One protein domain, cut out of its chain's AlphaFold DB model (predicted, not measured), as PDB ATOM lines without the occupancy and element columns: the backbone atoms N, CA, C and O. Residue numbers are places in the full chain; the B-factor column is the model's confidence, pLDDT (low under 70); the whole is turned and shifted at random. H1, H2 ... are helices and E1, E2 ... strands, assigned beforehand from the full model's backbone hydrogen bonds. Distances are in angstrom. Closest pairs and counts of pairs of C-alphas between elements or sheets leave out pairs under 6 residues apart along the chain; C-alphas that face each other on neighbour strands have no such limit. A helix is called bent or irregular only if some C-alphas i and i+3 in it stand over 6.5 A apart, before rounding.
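What this domain is: This is residues 174 to 271 of the 311 residues of the protein "tRNA pseudouridine synthase D" of Gammaproteobacteria bacterium (UniProt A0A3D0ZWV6). Long helix H2 runs through the middle; H1 crosses it near its start, H3 packs mainly on H1, and strand E1 of a small antiparallel two-stranded sheet packs on H2. The printed part has 98 residues, with three named helices and two named strands in the order H1, H2, E1, H3, E2; of the 57 residues in named elements helices hold 49, and the class is mostly helix. The whole is compact, radius of gyration of the C-alphas 13.3 A, spanning 41 by 32 by 22 A.

Where its parts are: Find C-alpha 178 at (56.790, 179.764, 31.036), where H1, residues 178 to 192, begins; it is irregular, C-alphas 179 and 182 being 8.4 A apart. Next come H2, 200 to 221, 32.1 A long; E1, 228 to 231; H3, 247 to 258, 16.5 A; and E2, 264 to 267, ending at (75.038, 195.884, 23.523).

How they stand to each other: H2, with residues 202 to 207 alone, touches H1 about perpendicular at 78 degrees; closest C-alphas are Ala 186 and Leu 203, 4.9 A. H1 touches H3 at Leu 190 and Gly 255, closest C-alphas, 4.3 A. Between E1 and E2, find N 229 and O 266 within hydrogen-bond range, 2.8 A. Every O i to N i+4 pair is within range in H2 and H3, 9 of 11 in H1.

The domain as a whole: The printed part has no cut; the E1 to H3 link is long, 15 residues. Residues 194 to 198 have pLDDT under 70.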
ATOM      1  N   GLN A 174      60.902 186.066  30.708       80.88
ATOM      2  CA  GLN A 174      59.720 186.085  29.836       80.88
ATOM      3  C   GLN A 174      60.006 185.789  28.349       80.88
ATOM      4  O   GLN A 174      59.122 185.341  27.619       80.88
ATOM      5  N   ARG A 175      61.239 186.010  27.872       87.69
ATOM      6  CA  ARG A 175      61.661 185.682  26.501       87.69
ATOM      7  C   ARG A 175      61.693 184.171  26.243       87.69
ATOM      8  O   ARG A 175      61.477 183.750  25.106       87.69
ATOM      9  N   PHE A 176      61.920 183.374  27.281       88.06
ATOM     10  CA  PHE A 176      62.133 181.928  27.203       88.06
ATOM     11  C   PHE A 176      60.849 181.113  27.424       88.06
ATOM     12  O   PHE A 176      60.868 179.887  27.359       88.06
ATOM     13  N   GLY A 177      59.706 181.788  27.589       82.06
ATOM     14  CA  GLY A 177      58.421 181.146  27.858       82.06
ATOM     15  C   GLY A 177      58.263 180.741  29.324       82.06
ATOM     16  O   GLY A 177      59.192 180.856  30.122       82.06
ATOM     17  N   ARG A 178      57.057 180.293  29.689       77.50
ATOM     18  CA  ARG A 178      56.790 179.764  31.036       77.50
ATOM     19  C   ARG A 178      57.648 178.524  31.261       77.50
ATOM     20  O   ARG A 178      57.696 177.678  30.371       77.50
ATOM     21  N   GLN A 179      58.322 178.456  32.410       77.62
ATOM     22  CA  GLN A 179      59.191 177.332  32.786       77.62
ATOM     23  C   GLN A 179      60.186 176.947  31.674       77.62
ATOM     24  O   GLN A 179      60.427 175.775  31.430       77.62
ATOM     25  N   LEU A 180      60.715 177.939  30.941       83.50
ATOM     26  CA  LEU A 180      61.695 177.740  29.863       83.50
ATOM     27  C   LEU A 180      61.211 176.867  28.685       83.50
ATOM     28  O   LEU A 180      62.007 176.484  27.828       83.50
ATOM     29  N   HIS A 181      59.905 176.626  28.555       85.31
ATOM     30  CA  HIS A 181      59.351 175.727  27.538       85.31
ATOM     31  C   HIS A 181      59.669 176.137  26.084       85.31
ATOM     32  O   HIS A 181      59.692 175.298  25.179       85.31
ATOM     33  N   ASN A 182      59.947 177.423  25.809       89.00
ATOM     34  CA  ASN A 182      60.393 177.810  24.465       89.00
ATOM     35  C   ASN A 182      61.810 177.302  24.165       89.00
ATOM     36  O   ASN A 182      62.109 177.084  22.995       89.00
ATOM     37  N   LEU A 183      62.670 177.117  25.171       89.50
ATOM     38  CA  LEU A 183      64.025 176.592  24.985       89.50
ATOM     39  C   LEU A 183      64.004 175.098  24.667       89.50
ATOM     40  O   LEU A 183      64.645 174.699  23.704       89.50
ATOM     41  N   GLU A 184      63.183 174.302  25.357       88.06
ATOM     42  CA  GLU A 184      62.986 172.873  25.040       88.06
ATOM     43  C   GLU A 184      62.555 172.660  23.588       88.06
ATOM     44  O   GLU A 184      63.009 171.764  22.877       88.06
ATOM     45  N   ARG A 185      61.635 173.506  23.123       89.12
ATOM     46  CA  ARG A 185      61.138 173.445  21.747       89.12
ATOM     47  C   ARG A 185      62.158 173.980  20.754       89.12
ATOM     48  O   ARG A 185      62.224 173.474  19.634       89.12
ATOM     49  N   ALA A 186      62.923 175.001  21.138       91.81
ATOM     50  CA  ALA A 186      63.998 175.526  20.312       91.81
ATOM     51  C   ALA A 186      65.114 174.492  20.133       91.81
ATOM     52  O   ALA A 186      65.592 174.344  19.013       91.81
ATOM     53  N   ASP A 187      65.443 173.720  21.170       91.25
ATOM     54  CA  ASP A 187      66.396 172.612  21.096       91.25
ATOM     55  C   ASP A 187      65.994 171.601  20.013       91.25
ATOM     56  O   ASP A 187      66.730 171.377  19.048       91.25
ATOM     57  N   LYS A 188      64.752 171.101  20.088       90.06
ATOM     58  CA  LYS A 188      64.184 170.174  19.093       90.06
ATOM     59  C   LYS A 188      64.242 170.750  17.675       90.06
ATOM     60  O   LYS A 188      64.631 170.050  16.739       90.06
ATOM     61  N   LEU A 189      63.890 172.027  17.507       91.38
ATOM     62  CA  LEU A 189      63.939 172.706  16.210       91.38
ATOM     63  C   LEU A 189      65.372 172.803  15.663       91.38
ATOM     64  O   LEU A 189      65.589 172.540  14.479       91.38
ATOM     65  N   LEU A 190      66.329 173.225  16.489       92.62
ATOM     66  CA  LEU A 190      67.684 173.558  16.051       92.62
ATOM     67  C   LEU A 190      68.539 172.315  15.815       92.62
ATOM     68  O   LEU A 190      69.249 172.256  14.806       92.62
ATOM     69  N   ARG A 191      68.425 171.312  16.687       90.69
ATOM     70  CA  ARG A 191      69.205 170.075  16.603       90.69
ATOM     71  C   ARG A 191      68.612 169.084  15.609       90.69
ATOM     72  O   ARG A 191      69.321 168.580  14.747       90.69
ATOM     73  N   LEU A 192      67.301 168.840  15.681       84.25
ATOM     74  CA  LEU A 192      66.660 167.774  14.901       84.25
ATOM     75  C   LEU A 192      66.100 168.253  13.559       84.25
ATOM     76  O   LEU A 192      65.703 167.429  12.738       84.25
ATOM     77  N   GLY A 193      65.984 169.570  13.341       76.06
ATOM     78  CA  GLY A 193      65.334 170.135  12.150       76.06
ATOM     79  C   GLY A 193      63.850 169.758  12.016       76.06
ATOM     80  O   GLY A 193      63.233 170.021  10.986       76.06
ATOM     81  N   ARG A 194      63.270 169.136  13.050       67.62
ATOM     82  CA  ARG A 194      61.888 168.657  13.107       67.62
ATOM     83  C   ARG A 194      61.105 169.537  14.060       67.62
ATOM     84  O   ARG A 194      61.507 169.735  15.202       67.62
ATOM     85  N   TYR A 195      59.960 170.034  13.606       66.69
ATOM     86  CA  TYR A 195      59.064 170.790  14.464       66.69
ATOM     87  C   TYR A 195      57.628 170.754  13.944       66.69
ATOM     88  O   TYR A 195      57.388 171.035  12.769       66.69
ATOM     89  N   GLN A 196      56.678 170.446  14.828       57.00
ATOM     90  CA  GLN A 196      55.246 170.583  14.575       57.00
ATOM     91  C   GLN A 196      54.601 171.456  15.664       57.00
ATOM     92  O   GLN A 196      54.742 171.178  16.852       57.00
ATOM     93  N   GLY A 197      53.895 172.508  15.226       65.38
ATOM     94  CA  GLY A 197      53.104 173.438  16.050       65.38
ATOM     95  C   GLY A 197      53.917 174.538  16.738       65.38
ATOM     96  O   GLY A 197      54.969 174.233  17.249       65.38
ATOM     97  N   GLY A 198      53.418 175.784  16.828       68.12
ATOM     98  CA  GLY A 198      54.026 176.954  17.514       68.12
ATOM     99  C   GLY A 198      54.810 177.927  16.612       68.12
ATOM    100  O   GLY A 198      55.168 177.596  15.487       68.12
ATOM    101  N   ASP A 199      55.090 179.142  17.094       83.06
ATOM    102  CA  ASP A 199      55.745 180.200  16.302       83.06
ATOM    103  C   ASP A 199      57.263 179.959  16.177       83.06
ATOM    104  O   ASP A 199      58.030 180.194  17.114       83.06
ATOM    105  N   ARG A 200      57.711 179.505  14.998       88.62
ATOM    106  CA  ARG A 200      59.131 179.249  14.680       88.62
ATOM    107  C   ARG A 200      60.022 180.469  14.929       88.62
ATOM    108  O   ARG A 200      61.147 180.312  15.399       88.62
ATOM    109  N   GLY A 201      59.534 181.674  14.634       89.69
ATOM    110  CA  GLY A 201      60.278 182.910  14.879       89.69
ATOM    111  C   GLY A 201      60.504 183.151  16.371       89.69
ATOM    112  O   GLY A 201      61.581 183.595  16.770       89.69
ATOM    113  N   MET A 202      59.527 182.788  17.205       89.38
ATOM    114  CA  MET A 202      59.647 182.854  18.662       89.38
ATOM    115  C   MET A 202      60.730 181.921  19.198       89.38
ATOM    116  O   MET A 202      61.533 182.350  20.021       89.38
ATOM    117  N   LEU A 203      60.770 180.673  18.727       92.69
ATOM    118  CA  LEU A 203      61.754 179.692  19.192       92.69
ATOM    119  C   LEU A 203      63.179 180.089  18.814       92.69
ATOM    120  O   LEU A 203      64.071 180.078  19.657       92.69
ATOM    121  N   ILE A 204      63.370 180.526  17.566       94.19
ATOM    122  CA  ILE A 204      64.647 181.076  17.097       94.19
ATOM    123  C   ILE A 204      65.056 182.271  17.966       94.19
ATOM    124  O   ILE A 204      66.216 182.387  18.359       94.19
ATOM    125  N   SER A 205      64.110 183.160  18.287       93.56
ATOM    126  CA  SER A 205      64.373 184.291  19.176       93.56
ATOM    127  C   SER A 205      64.762 183.840  20.584       93.56
ATOM    128  O   SER A 205      65.662 184.447  21.147       93.56
ATOM    129  N   ALA A 206      64.110 182.821  21.149       94.38
ATOM    130  CA  ALA A 206      64.413 182.320  22.488       94.38
ATOM    131  C   ALA A 206      65.832 181.735  22.561       94.38
ATOM    132  O   ALA A 206      66.606 182.150  23.418       94.38
ATOM    133  N   ALA A 207      66.206 180.868  21.614       95.50
ATOM    134  CA  ALA A 207      67.547 180.283  21.566       95.50
ATOM    135  C   ALA A 207      68.651 181.332  21.379       95.50
ATOM    136  O   ALA A 207      69.635 181.330  22.112       95.50
ATOM    137  N   ARG A 208      68.478 182.283  20.450       97.06
ATOM    138  CA  ARG A 208      69.459 183.368  20.245       97.06
ATOM    139  C   ARG A 208      69.617 184.242  21.481       97.06
ATOM    140  O   ARG A 208      70.729 184.630  21.815       97.06
ATOM    141  N   SER A 209      68.508 184.546  22.149       96.56
ATOM    142  CA  SER A 209      68.524 185.301  23.398       96.56
ATOM    143  C   SER A 209      69.239 184.550  24.522       96.56
ATOM    144  O   SER A 209      69.942 185.182  25.303       96.56
ATOM    145  N   TRP A 210      69.094 183.224  24.589       95.94
ATOM    146  CA  TRP A 210      69.780 182.394  25.578       95.94
ATOM    147  C   TRP A 210      71.288 182.369  25.340       95.94
ATOM    148  O   TRP A 210      72.058 182.678  26.242       95.94
ATOM    149  N   LEU A 211      71.707 182.102  24.100       96.94
ATOM    150  CA  LEU A 211      73.119 182.108  23.713       96.94
ATOM    151  C   LEU A 211      73.780 183.478  23.948       96.94
ATOM    152  O   LEU A 211      74.928 183.538  24.379       96.94
ATOM    153  N   PHE A 212      73.053 184.577  23.712       97.81
ATOM    154  CA  PHE A 212      73.529 185.917  24.063       97.81
ATOM    155  C   PHE A 212      73.712 186.082  25.573       97.81
ATOM    156  O   PHE A 212      74.737 186.603  26.000       97.81
ATOM    157  N   ASN A 213      72.735 185.655  26.382       96.56
ATOM    158  CA  ASN A 213      72.862 185.746  27.834       96.56
ATOM    159  C   ASN A 213      74.054 184.918  28.330       96.56
ATOM    160  O   ASN A 213      74.845 185.436  29.104       96.56
ATOM    161  N   TYR A 214      74.241 183.698  27.815       95.44
ATOM    162  CA  TYR A 214      75.403 182.861  28.119       95.44
ATOM    163  C   TYR A 214      76.728 183.574  27.800       95.44
ATOM    164  O   TYR A 214      77.608 183.671  28.654       95.44
ATOM    165  N   TYR A 215      76.847 184.145  26.595       96.56
ATOM    166  CA  TYR A 215      78.015 184.937  26.199       96.56
ATOM    167  C   TYR A 215      78.251 186.123  27.145       96.56
ATOM    168  O   TYR A 215      79.371 186.336  27.609       96.56
ATOM    169  N   LEU A 216      77.199 186.883  27.461       97.12
ATOM    170  CA  LEU A 216      77.275 188.025  28.370       97.12
ATOM    171  C   LEU A 216      77.721 187.602  29.777       97.12
ATOM    172  O   LEU A 216      78.558 188.281  30.362       97.12
ATOM    173  N   SER A 217      77.253 186.464  30.293       95.25
ATOM    174  CA  SER A 217      77.692 185.940  31.591       95.25
ATOM    175  C   SER A 217      79.184 185.599  31.602       95.25
ATOM    176  O   SER A 217      79.892 186.007  32.519       95.25
ATOM    177  N   LYS A 218      79.704 184.970  30.541       94.12
ATOM    178  CA  LYS A 218      81.149 184.706  30.407       94.12
ATOM    179  C   LYS A 218      81.989 185.970  30.283       94.12
ATOM    180  O   LYS A 218      83.088 186.042  30.830       94.12
ATOM    181  N   ARG A 219      81.473 186.994  29.606       95.75
ATOM    182  CA  ARG A 219      82.126 188.308  29.545       95.75
ATOM    183  C   ARG A 219      82.120 189.019  30.892       95.75
ATOM    184  O   ARG A 219      83.138 189.599  31.264       95.75
ATOM    185  N   LEU A 220      81.016 188.927  31.628       94.62
ATOM    186  CA  LEU A 220      80.881 189.492  32.964       94.62
ATOM    187  C   LEU A 220      81.879 188.873  33.950       94.62
ATOM    188  O   LEU A 220      82.597 189.616  34.612       94.62
ATOM    189  N   GLU A 221      81.998 187.542  33.976       92.75
ATOM    190  CA  GLU A 221      82.966 186.807  34.814       92.75
ATOM    191  C   GLU A 221      84.424 187.263  34.590       92.75
ATOM    192  O   GLU A 221      85.255 187.169  35.489       92.75
ATOM    193  N   ARG A 222      84.740 187.781  33.396       93.50
ATOM    194  CA  ARG A 222      86.074 188.273  33.010       93.50
ATOM    195  C   ARG A 222      86.236 189.793  33.122       93.50
ATOM    196  O   ARG A 222      87.291 190.306  32.761       93.50
ATOM    197  N   GLY A 223      85.201 190.521  33.545       92.25
ATOM    198  CA  GLY A 223      85.208 191.989  33.592       92.25
ATOM    199  C   GLY A 223      85.197 192.676  32.217       92.25
ATOM    200  O   GLY A 223      85.598 193.829  32.107       92.25
ATOM    201  N   MET A 224      84.749 191.995  31.155       92.38
ATOM    202  CA  MET A 224      84.790 192.473  29.761       92.38
ATOM    203  C   MET A 224      83.407 192.929  29.265       92.38
ATOM    204  O   MET A 224      82.851 192.348  28.335       92.38
ATOM    205  N   LEU A 225      82.815 193.939  29.906       89.75
ATOM    206  CA  LEU A 225      81.416 194.342  29.670       89.75
ATOM    207  C   LEU A 225      81.211 195.425  28.602       89.75
ATOM    208  O   LEU A 225      80.082 195.856  28.370       89.75
ATOM    209  N   GLU A 226      82.271 195.873  27.940       90.38
ATOM    210  CA  GLU A 226      82.172 196.895  26.899       90.38
ATOM    211  C   GLU A 226      81.832 196.296  25.526       90.38
ATOM    212  O   GLU A 226      82.231 195.184  25.180       90.38
ATOM    213  N   GLY A 227      81.100 197.060  24.713       94.88
ATOM    214  CA  GLY A 227      80.785 196.696  23.333       94.88
ATOM    215  C   GLY A 227      79.554 195.800  23.177       94.88
ATOM    216  O   GLY A 227      78.519 195.997  23.824       94.88
ATOM    217  N   PHE A 228      79.640 194.853  22.239       97.25
ATOM    218  CA  PHE A 228      78.502 194.088  21.733       97.25
ATOM    219  C   PHE A 228      78.742 192.576  21.829       97.25
ATOM    220  O   PHE A 228      79.859 192.085  21.677       97.25
ATOM    221  N   GLY A 229      77.662 191.832  22.066       97.00
ATOM    222  CA  GLY A 229      77.617 190.377  21.979       97.00
ATOM    223  C   GLY A 229      76.841 189.899  20.749       97.00
ATOM    224  O   GLY A 229      75.988 190.630  20.227       97.00
ATOM    225  N   PRO A 230      77.102 188.665  20.290       97.75
ATOM    226  CA  PRO A 230      76.484 188.129  19.091       97.75
ATOM    227  C   PRO A 230      75.032 187.716  19.337       97.75
ATOM    228  O   PRO A 230      74.669 187.097  20.336       97.75
ATOM    229  N   LEU A 231      74.196 187.976  18.343       97.94
ATOM    230  CA  LEU A 231      72.960 187.245  18.122       97.94
ATOM    231  C   LEU A 231      73.218 186.268  16.978       97.94
ATOM    232  O   LEU A 231      72.985 186.603  15.810       97.94
ATOM    233  N   TYR A 232      73.663 185.062  17.330       98.12
ATOM    234  CA  TYR A 232      74.119 184.045  16.382       98.12
ATOM    235  C   TYR A 232      73.139 183.800  15.227       98.12
ATOM    236  O   TYR A 232      71.913 183.791  15.403       98.12
ATOM    237  N   GLY A 233      73.688 183.613  14.031       96.94
ATOM    238  CA  GLY A 233      72.944 183.320  12.809       96.94
ATOM    239  C   GLY A 233      73.841 182.770  11.700       96.94
ATOM    240  O   GLY A 233      74.940 182.284  11.952       96.94
ATOM    241  N   LYS A 234      73.370 182.859  10.456       96.81
ATOM    242  CA  LYS A 234      74.077 182.443   9.245       96.81
ATOM    243  C   LYS A 234      75.296 183.335   9.000       96.81
ATOM    244  O   LYS A 234      75.164 184.424   8.449       96.81
ATOM    245  N   SER A 235      76.465 182.813   9.354       95.12
ATOM    246  CA  SER A 235      77.785 183.392   9.095       95.12
ATOM    247  C   SER A 235      78.701 182.347   8.455       95.12
ATOM    248  O   SER A 235      78.544 181.157   8.736       95.12
ATOM    249  N   ARG A 236      79.626 182.796   7.593       90.81
ATOM    250  CA  ARG A 236      80.722 181.960   7.066       90.81
ATOM    251  C   ARG A 236      81.843 181.815   8.092       90.81
ATOM    252  O   ARG A 236      82.388 180.730   8.227       90.81
ATOM    253  N   ASP A 237      82.118 182.894   8.813       94.19
ATOM    254  CA  ASP A 237      83.143 182.952   9.847       94.19
ATOM    255  C   ASP A 237      82.540 182.644  11.222       94.19
ATOM    256  O   ASP A 237      81.330 182.833  11.446       94.19
ATOM    257  N   ALA A 238      83.382 182.177  12.143       94.50
ATOM    258  CA  ALA A 238      83.009 182.005  13.542       94.50
ATOM    259  C   ALA A 238      82.644 183.367  14.157       94.50
ATOM    260  O   ALA A 238      83.369 184.349  13.994       94.50
ATOM    261  N   GLN A 239      81.502 183.441  14.841       96.88
ATOM    262  CA  GLN A 239      81.102 184.626  15.600       96.88
ATOM    263  C   GLN A 239      81.771 184.628  16.986       96.88
ATOM    264  O   GLN A 239      82.208 183.579  17.462       96.88
ATOM    265  N   PRO A 240      81.861 185.793  17.656       96.69
ATOM    266  CA  PRO A 240      82.528 185.905  18.952       96.69
ATOM    267  C   PRO A 240      82.014 184.902  19.991       96.69
ATOM    268  O   PRO A 240      80.817 184.846  20.236       96.69
ATOM    269  N   GLY A 241      82.914 184.163  20.645       95.31
ATOM    270  CA  GLY A 241      82.576 183.226  21.721       95.31
ATOM    271  C   GLY A 241      82.015 181.878  21.266       95.31
ATOM    272  O   GLY A 241      81.632 181.091  22.126       95.31
ATOM    273  N   GLU A 242      81.968 181.585  19.956       96.38
ATOM    274  CA  GLU A 242      81.617 180.242  19.462       96.38
ATOM    275  C   GLU A 242      82.609 179.166  19.927       96.38
ATOM    276  O   GLU A 242      82.209 178.033  20.174       96.38
ATOM    277  N   ASP A 243      83.882 179.525  20.089       94.19
ATOM    278  CA  ASP A 243      84.963 178.664  20.577       94.19
ATOM    279  C   ASP A 243      84.827 178.286  22.061       94.19
ATOM    280  O   ASP A 243      85.428 177.316  22.516       94.19
ATOM    281  N   GLU A 244      84.003 179.023  22.806       92.25
ATOM    282  CA  GLU A 244      83.739 178.797  24.229       92.25
ATOM    283  C   GLU A 244      82.444 178.003  24.474       92.25
ATOM    284  O   GLU A 244      82.092 177.715  25.620       92.25
ATOM    285  N   LEU A 245      81.694 177.667  23.417       93.12
ATOM    286  CA  LEU A 245      80.412 176.979  23.540       93.12
ATOM    287  C   LEU A 245      80.595 175.482  23.798       93.12
ATOM    288  O   LEU A 245      81.336 174.780  23.113       93.12
ATOM    289  N   GLY A 246      79.803 174.953  24.731       91.19
ATOM    290  CA  GLY A 246      79.623 173.510  24.873       91.19
ATOM    291  C   GLY A 246      78.968 172.869  23.635       91.19
ATOM    292  O   GLY A 246      78.431 173.569  22.766       91.19
ATOM    293  N   PRO A 247      78.942 171.525  23.556       91.00
ATOM    294  CA  PRO A 247      78.462 170.798  22.377       91.00
ATOM    295  C   PRO A 247      77.010 171.137  22.010       91.00
ATOM    296  O   PRO A 247      76.700 171.350  20.841       91.00
ATOM    297  N   VAL A 248      76.127 171.279  23.004       89.69
ATOM    298  CA  VAL A 248      74.706 171.609  22.783       89.69
ATOM    299  C   VAL A 248      74.537 172.980  22.133       89.69
ATOM    300  O   VAL A 248      73.840 173.125  21.129       89.69
ATOM    301  N   TYR A 249      75.194 173.999  22.684       94.62
ATOM    302  CA  TYR A 249      75.089 175.367  22.182       94.62
ATOM    303  C   TYR A 249      75.778 175.534  20.827       94.62
ATOM    304  O   TYR A 249      75.280 176.275  19.980       94.62
ATOM    305  N   SER A 250      76.844 174.775  20.573       95.56
ATOM    306  CA  SER A 250      77.456 174.674  19.245       95.56
ATOM    307  C   SER A 250      76.468 174.112  18.212       95.56
ATOM    308  O   SER A 250      76.282 174.695  17.142       95.56
ATOM    309  N   GLU A 251      75.734 173.042  18.545       95.25
ATOM    310  CA  GLU A 251      74.688 172.499  17.665       95.25
ATOM    311  C   GLU A 251      73.525 173.478  17.447       95.25
ATOM    312  O   GLU A 251      72.946 173.517  16.355       95.25
ATOM    313  N   TRP A 252      73.194 174.304  18.447       96.31
ATOM    314  CA  TRP A 252      72.211 175.379  18.293       96.31
ATOM    315  C   TRP A 252      72.671 176.437  17.291       96.31
ATOM    316  O   TRP A 252      71.880 176.831  16.430       96.31
ATOM    317  N   VAL A 253      73.930 176.880  17.367       97.00
ATOM    318  CA  VAL A 253      74.505 177.838  16.408       97.00
ATOM    319  C   VAL A 253      74.475 177.265  14.990       97.00
ATOM    320  O   VAL A 253      74.002 177.935  14.068       97.00
ATOM    321  N   GLU A 254      74.856 175.999  14.812       95.88
ATOM    322  CA  GLU A 254      74.747 175.315  13.520       95.88
ATOM    323  C   GLU A 254      73.296 175.197  13.034       95.88
ATOM    324  O   GLU A 254      72.994 175.418  11.857       95.88
ATOM    325  N   GLY A 255      72.356 174.924  13.941       95.44
ATOM    326  CA  GLY A 255      70.925 174.982  13.656       95.44
ATOM    327  C   GLY A 255      70.504 176.353  13.127       95.44
ATOM    328  O   GLY A 255      69.866 176.449  12.078       95.44
ATOM    329  N   LEU A 256      70.909 177.434  13.793       96.12
ATOM    330  CA  LEU A 256      70.603 178.804  13.378       96.12
ATOM    331  C   LEU A 256      71.197 179.137  11.998       96.12
ATOM    332  O   LEU A 256      70.515 179.773  11.184       96.12
ATOM    333  N   ARG A 257      72.419 178.663  11.703       96.00
ATOM    334  CA  ARG A 257      73.055 178.772  10.377       96.00
ATOM    335  C   ARG A 257      72.237 178.057   9.303       96.00
ATOM    336  O   ARG A 257      71.902 178.679   8.289       96.00
ATOM    337  N   ARG A 258      71.851 176.795   9.540       94.19
ATOM    338  CA  ARG A 258      71.018 175.992   8.620       94.19
ATOM    339  C   ARG A 258      69.674 176.654   8.328       94.19
ATOM    340  O   ARG A 258      69.225 176.660   7.186       94.19
ATOM    341  N   LEU A 259      69.041 177.250   9.341       92.75
ATOM    342  CA  LEU A 259      67.760 177.949   9.184       92.75
ATOM    343  C   LEU A 259      67.891 179.318   8.491       92.75
ATOM    344  O   LEU A 259      66.873 179.965   8.248       92.75
ATOM    345  N   GLY A 260      69.107 179.770   8.171       94.00
ATOM    346  CA  GLY A 260      69.344 181.012   7.436       94.00
ATOM    347  C   GLY A 260      69.018 182.281   8.223       94.00
ATOM    348  O   GLY A 260      68.718 183.315   7.625       94.00
ATOM    349  N   VAL A 261      69.048 182.214   9.555       94.94
ATOM    350  CA  VAL A 261      68.717 183.352  10.420       94.94
ATOM    351  C   VAL A 261      69.778 184.434  10.255       94.94
ATOM    352  O   VAL A 261      70.961 184.143  10.365       94.94
ATOM    353  N   LYS A 262      69.391 185.688  10.003       96.25
ATOM    354  CA  LYS A 262      70.366 186.786   9.911       96.25
ATOM    355  C   LYS A 262      71.087 186.974  11.246       96.25
ATOM    356  O   LYS A 262      70.434 187.002  12.295       96.25
ATOM    357  N   THR A 263      72.404 187.140  11.185       97.12
ATOM    358  CA  THR A 263      73.217 187.554  12.331       97.12
ATOM    359  C   THR A 263      72.765 188.923  12.839       97.12
ATOM    360  O   THR A 263      72.001 189.645  12.187       97.12
ATOM    361  N   GLY A 264      73.174 189.255  14.052       96.00
ATOM    362  CA  GLY A 264      72.958 190.566  14.638       96.00
ATOM    363  C   GLY A 264      73.850 190.740  15.849       96.00
ATOM    364  O   GLY A 264      74.502 189.794  16.285       96.00
ATOM    365  N   GLU A 265      73.833 191.936  16.405       96.38
ATOM    366  CA  GLU A 265      74.624 192.298  17.572       96.38
ATOM    367  C   GLU A 265      73.729 192.979  18.595       96.38
ATOM    368  O   GLU A 265      72.676 193.540  18.266       96.38
ATOM    369  N   ARG A 266      74.134 192.900  19.858       96.75
ATOM    370  CA  ARG A 266      73.410 193.501  20.970       96.75
ATOM    371  C   ARG A 266      74.399 194.074  21.986       96.75
ATOM    372  O   ARG A 266      75.327 193.357  22.347       96.75
ATOM    373  N   PRO A 267      74.200 195.314  22.471       97.62
ATOM    374  CA  PRO A 267      75.038 195.884  23.523       97.62
ATOM    375  C   PRO A 267      75.081 194.983  24.756       97.62
ATOM    376  O   PRO A 267      74.027 194.486  25.168       97.62
ATOM    377  N   LEU A 268      76.265 194.790  25.338       97.62
ATOM    378  CA  LEU A 268      76.447 194.008  26.566       97.62
ATOM    379  C   LEU A 268      75.898 194.735  27.795       97.62
ATOM    380  O   LEU A 268      75.281 194.105  28.653       97.62
ATOM    381  N   LEU A 269      76.047 196.059  27.831       97.62
ATOM    382  CA  LEU A 269      75.472 196.936  28.844       97.62
ATOM    383  C   LEU A 269      74.316 197.758  28.280       97.62
ATOM    384  O   LEU A 269      74.230 198.039  27.083       97.62
ATOM    385  N   VAL A 270      73.423 198.157  29.173       97.25
ATOM    386  CA  VAL A 270      72.398 199.166  28.923       97.25
ATOM    387  C   VAL A 270      72.440 200.197  30.047       97.25
ATOM    388  O   VAL A 270      72.627 199.858  31.214       97.25
ATOM    389  N   PHE A 271      72.263 201.459  29.674       97.56
ATOM    390  CA  PHE A 271      72.265 202.593  30.586       97.56
ATOM    391  C   PHE A 271      70.828 203.103  30.711       97.56
ATOM    392  O   PHE A 271      70.217 203.421  29.686       97.56
TER     393      PHE A 271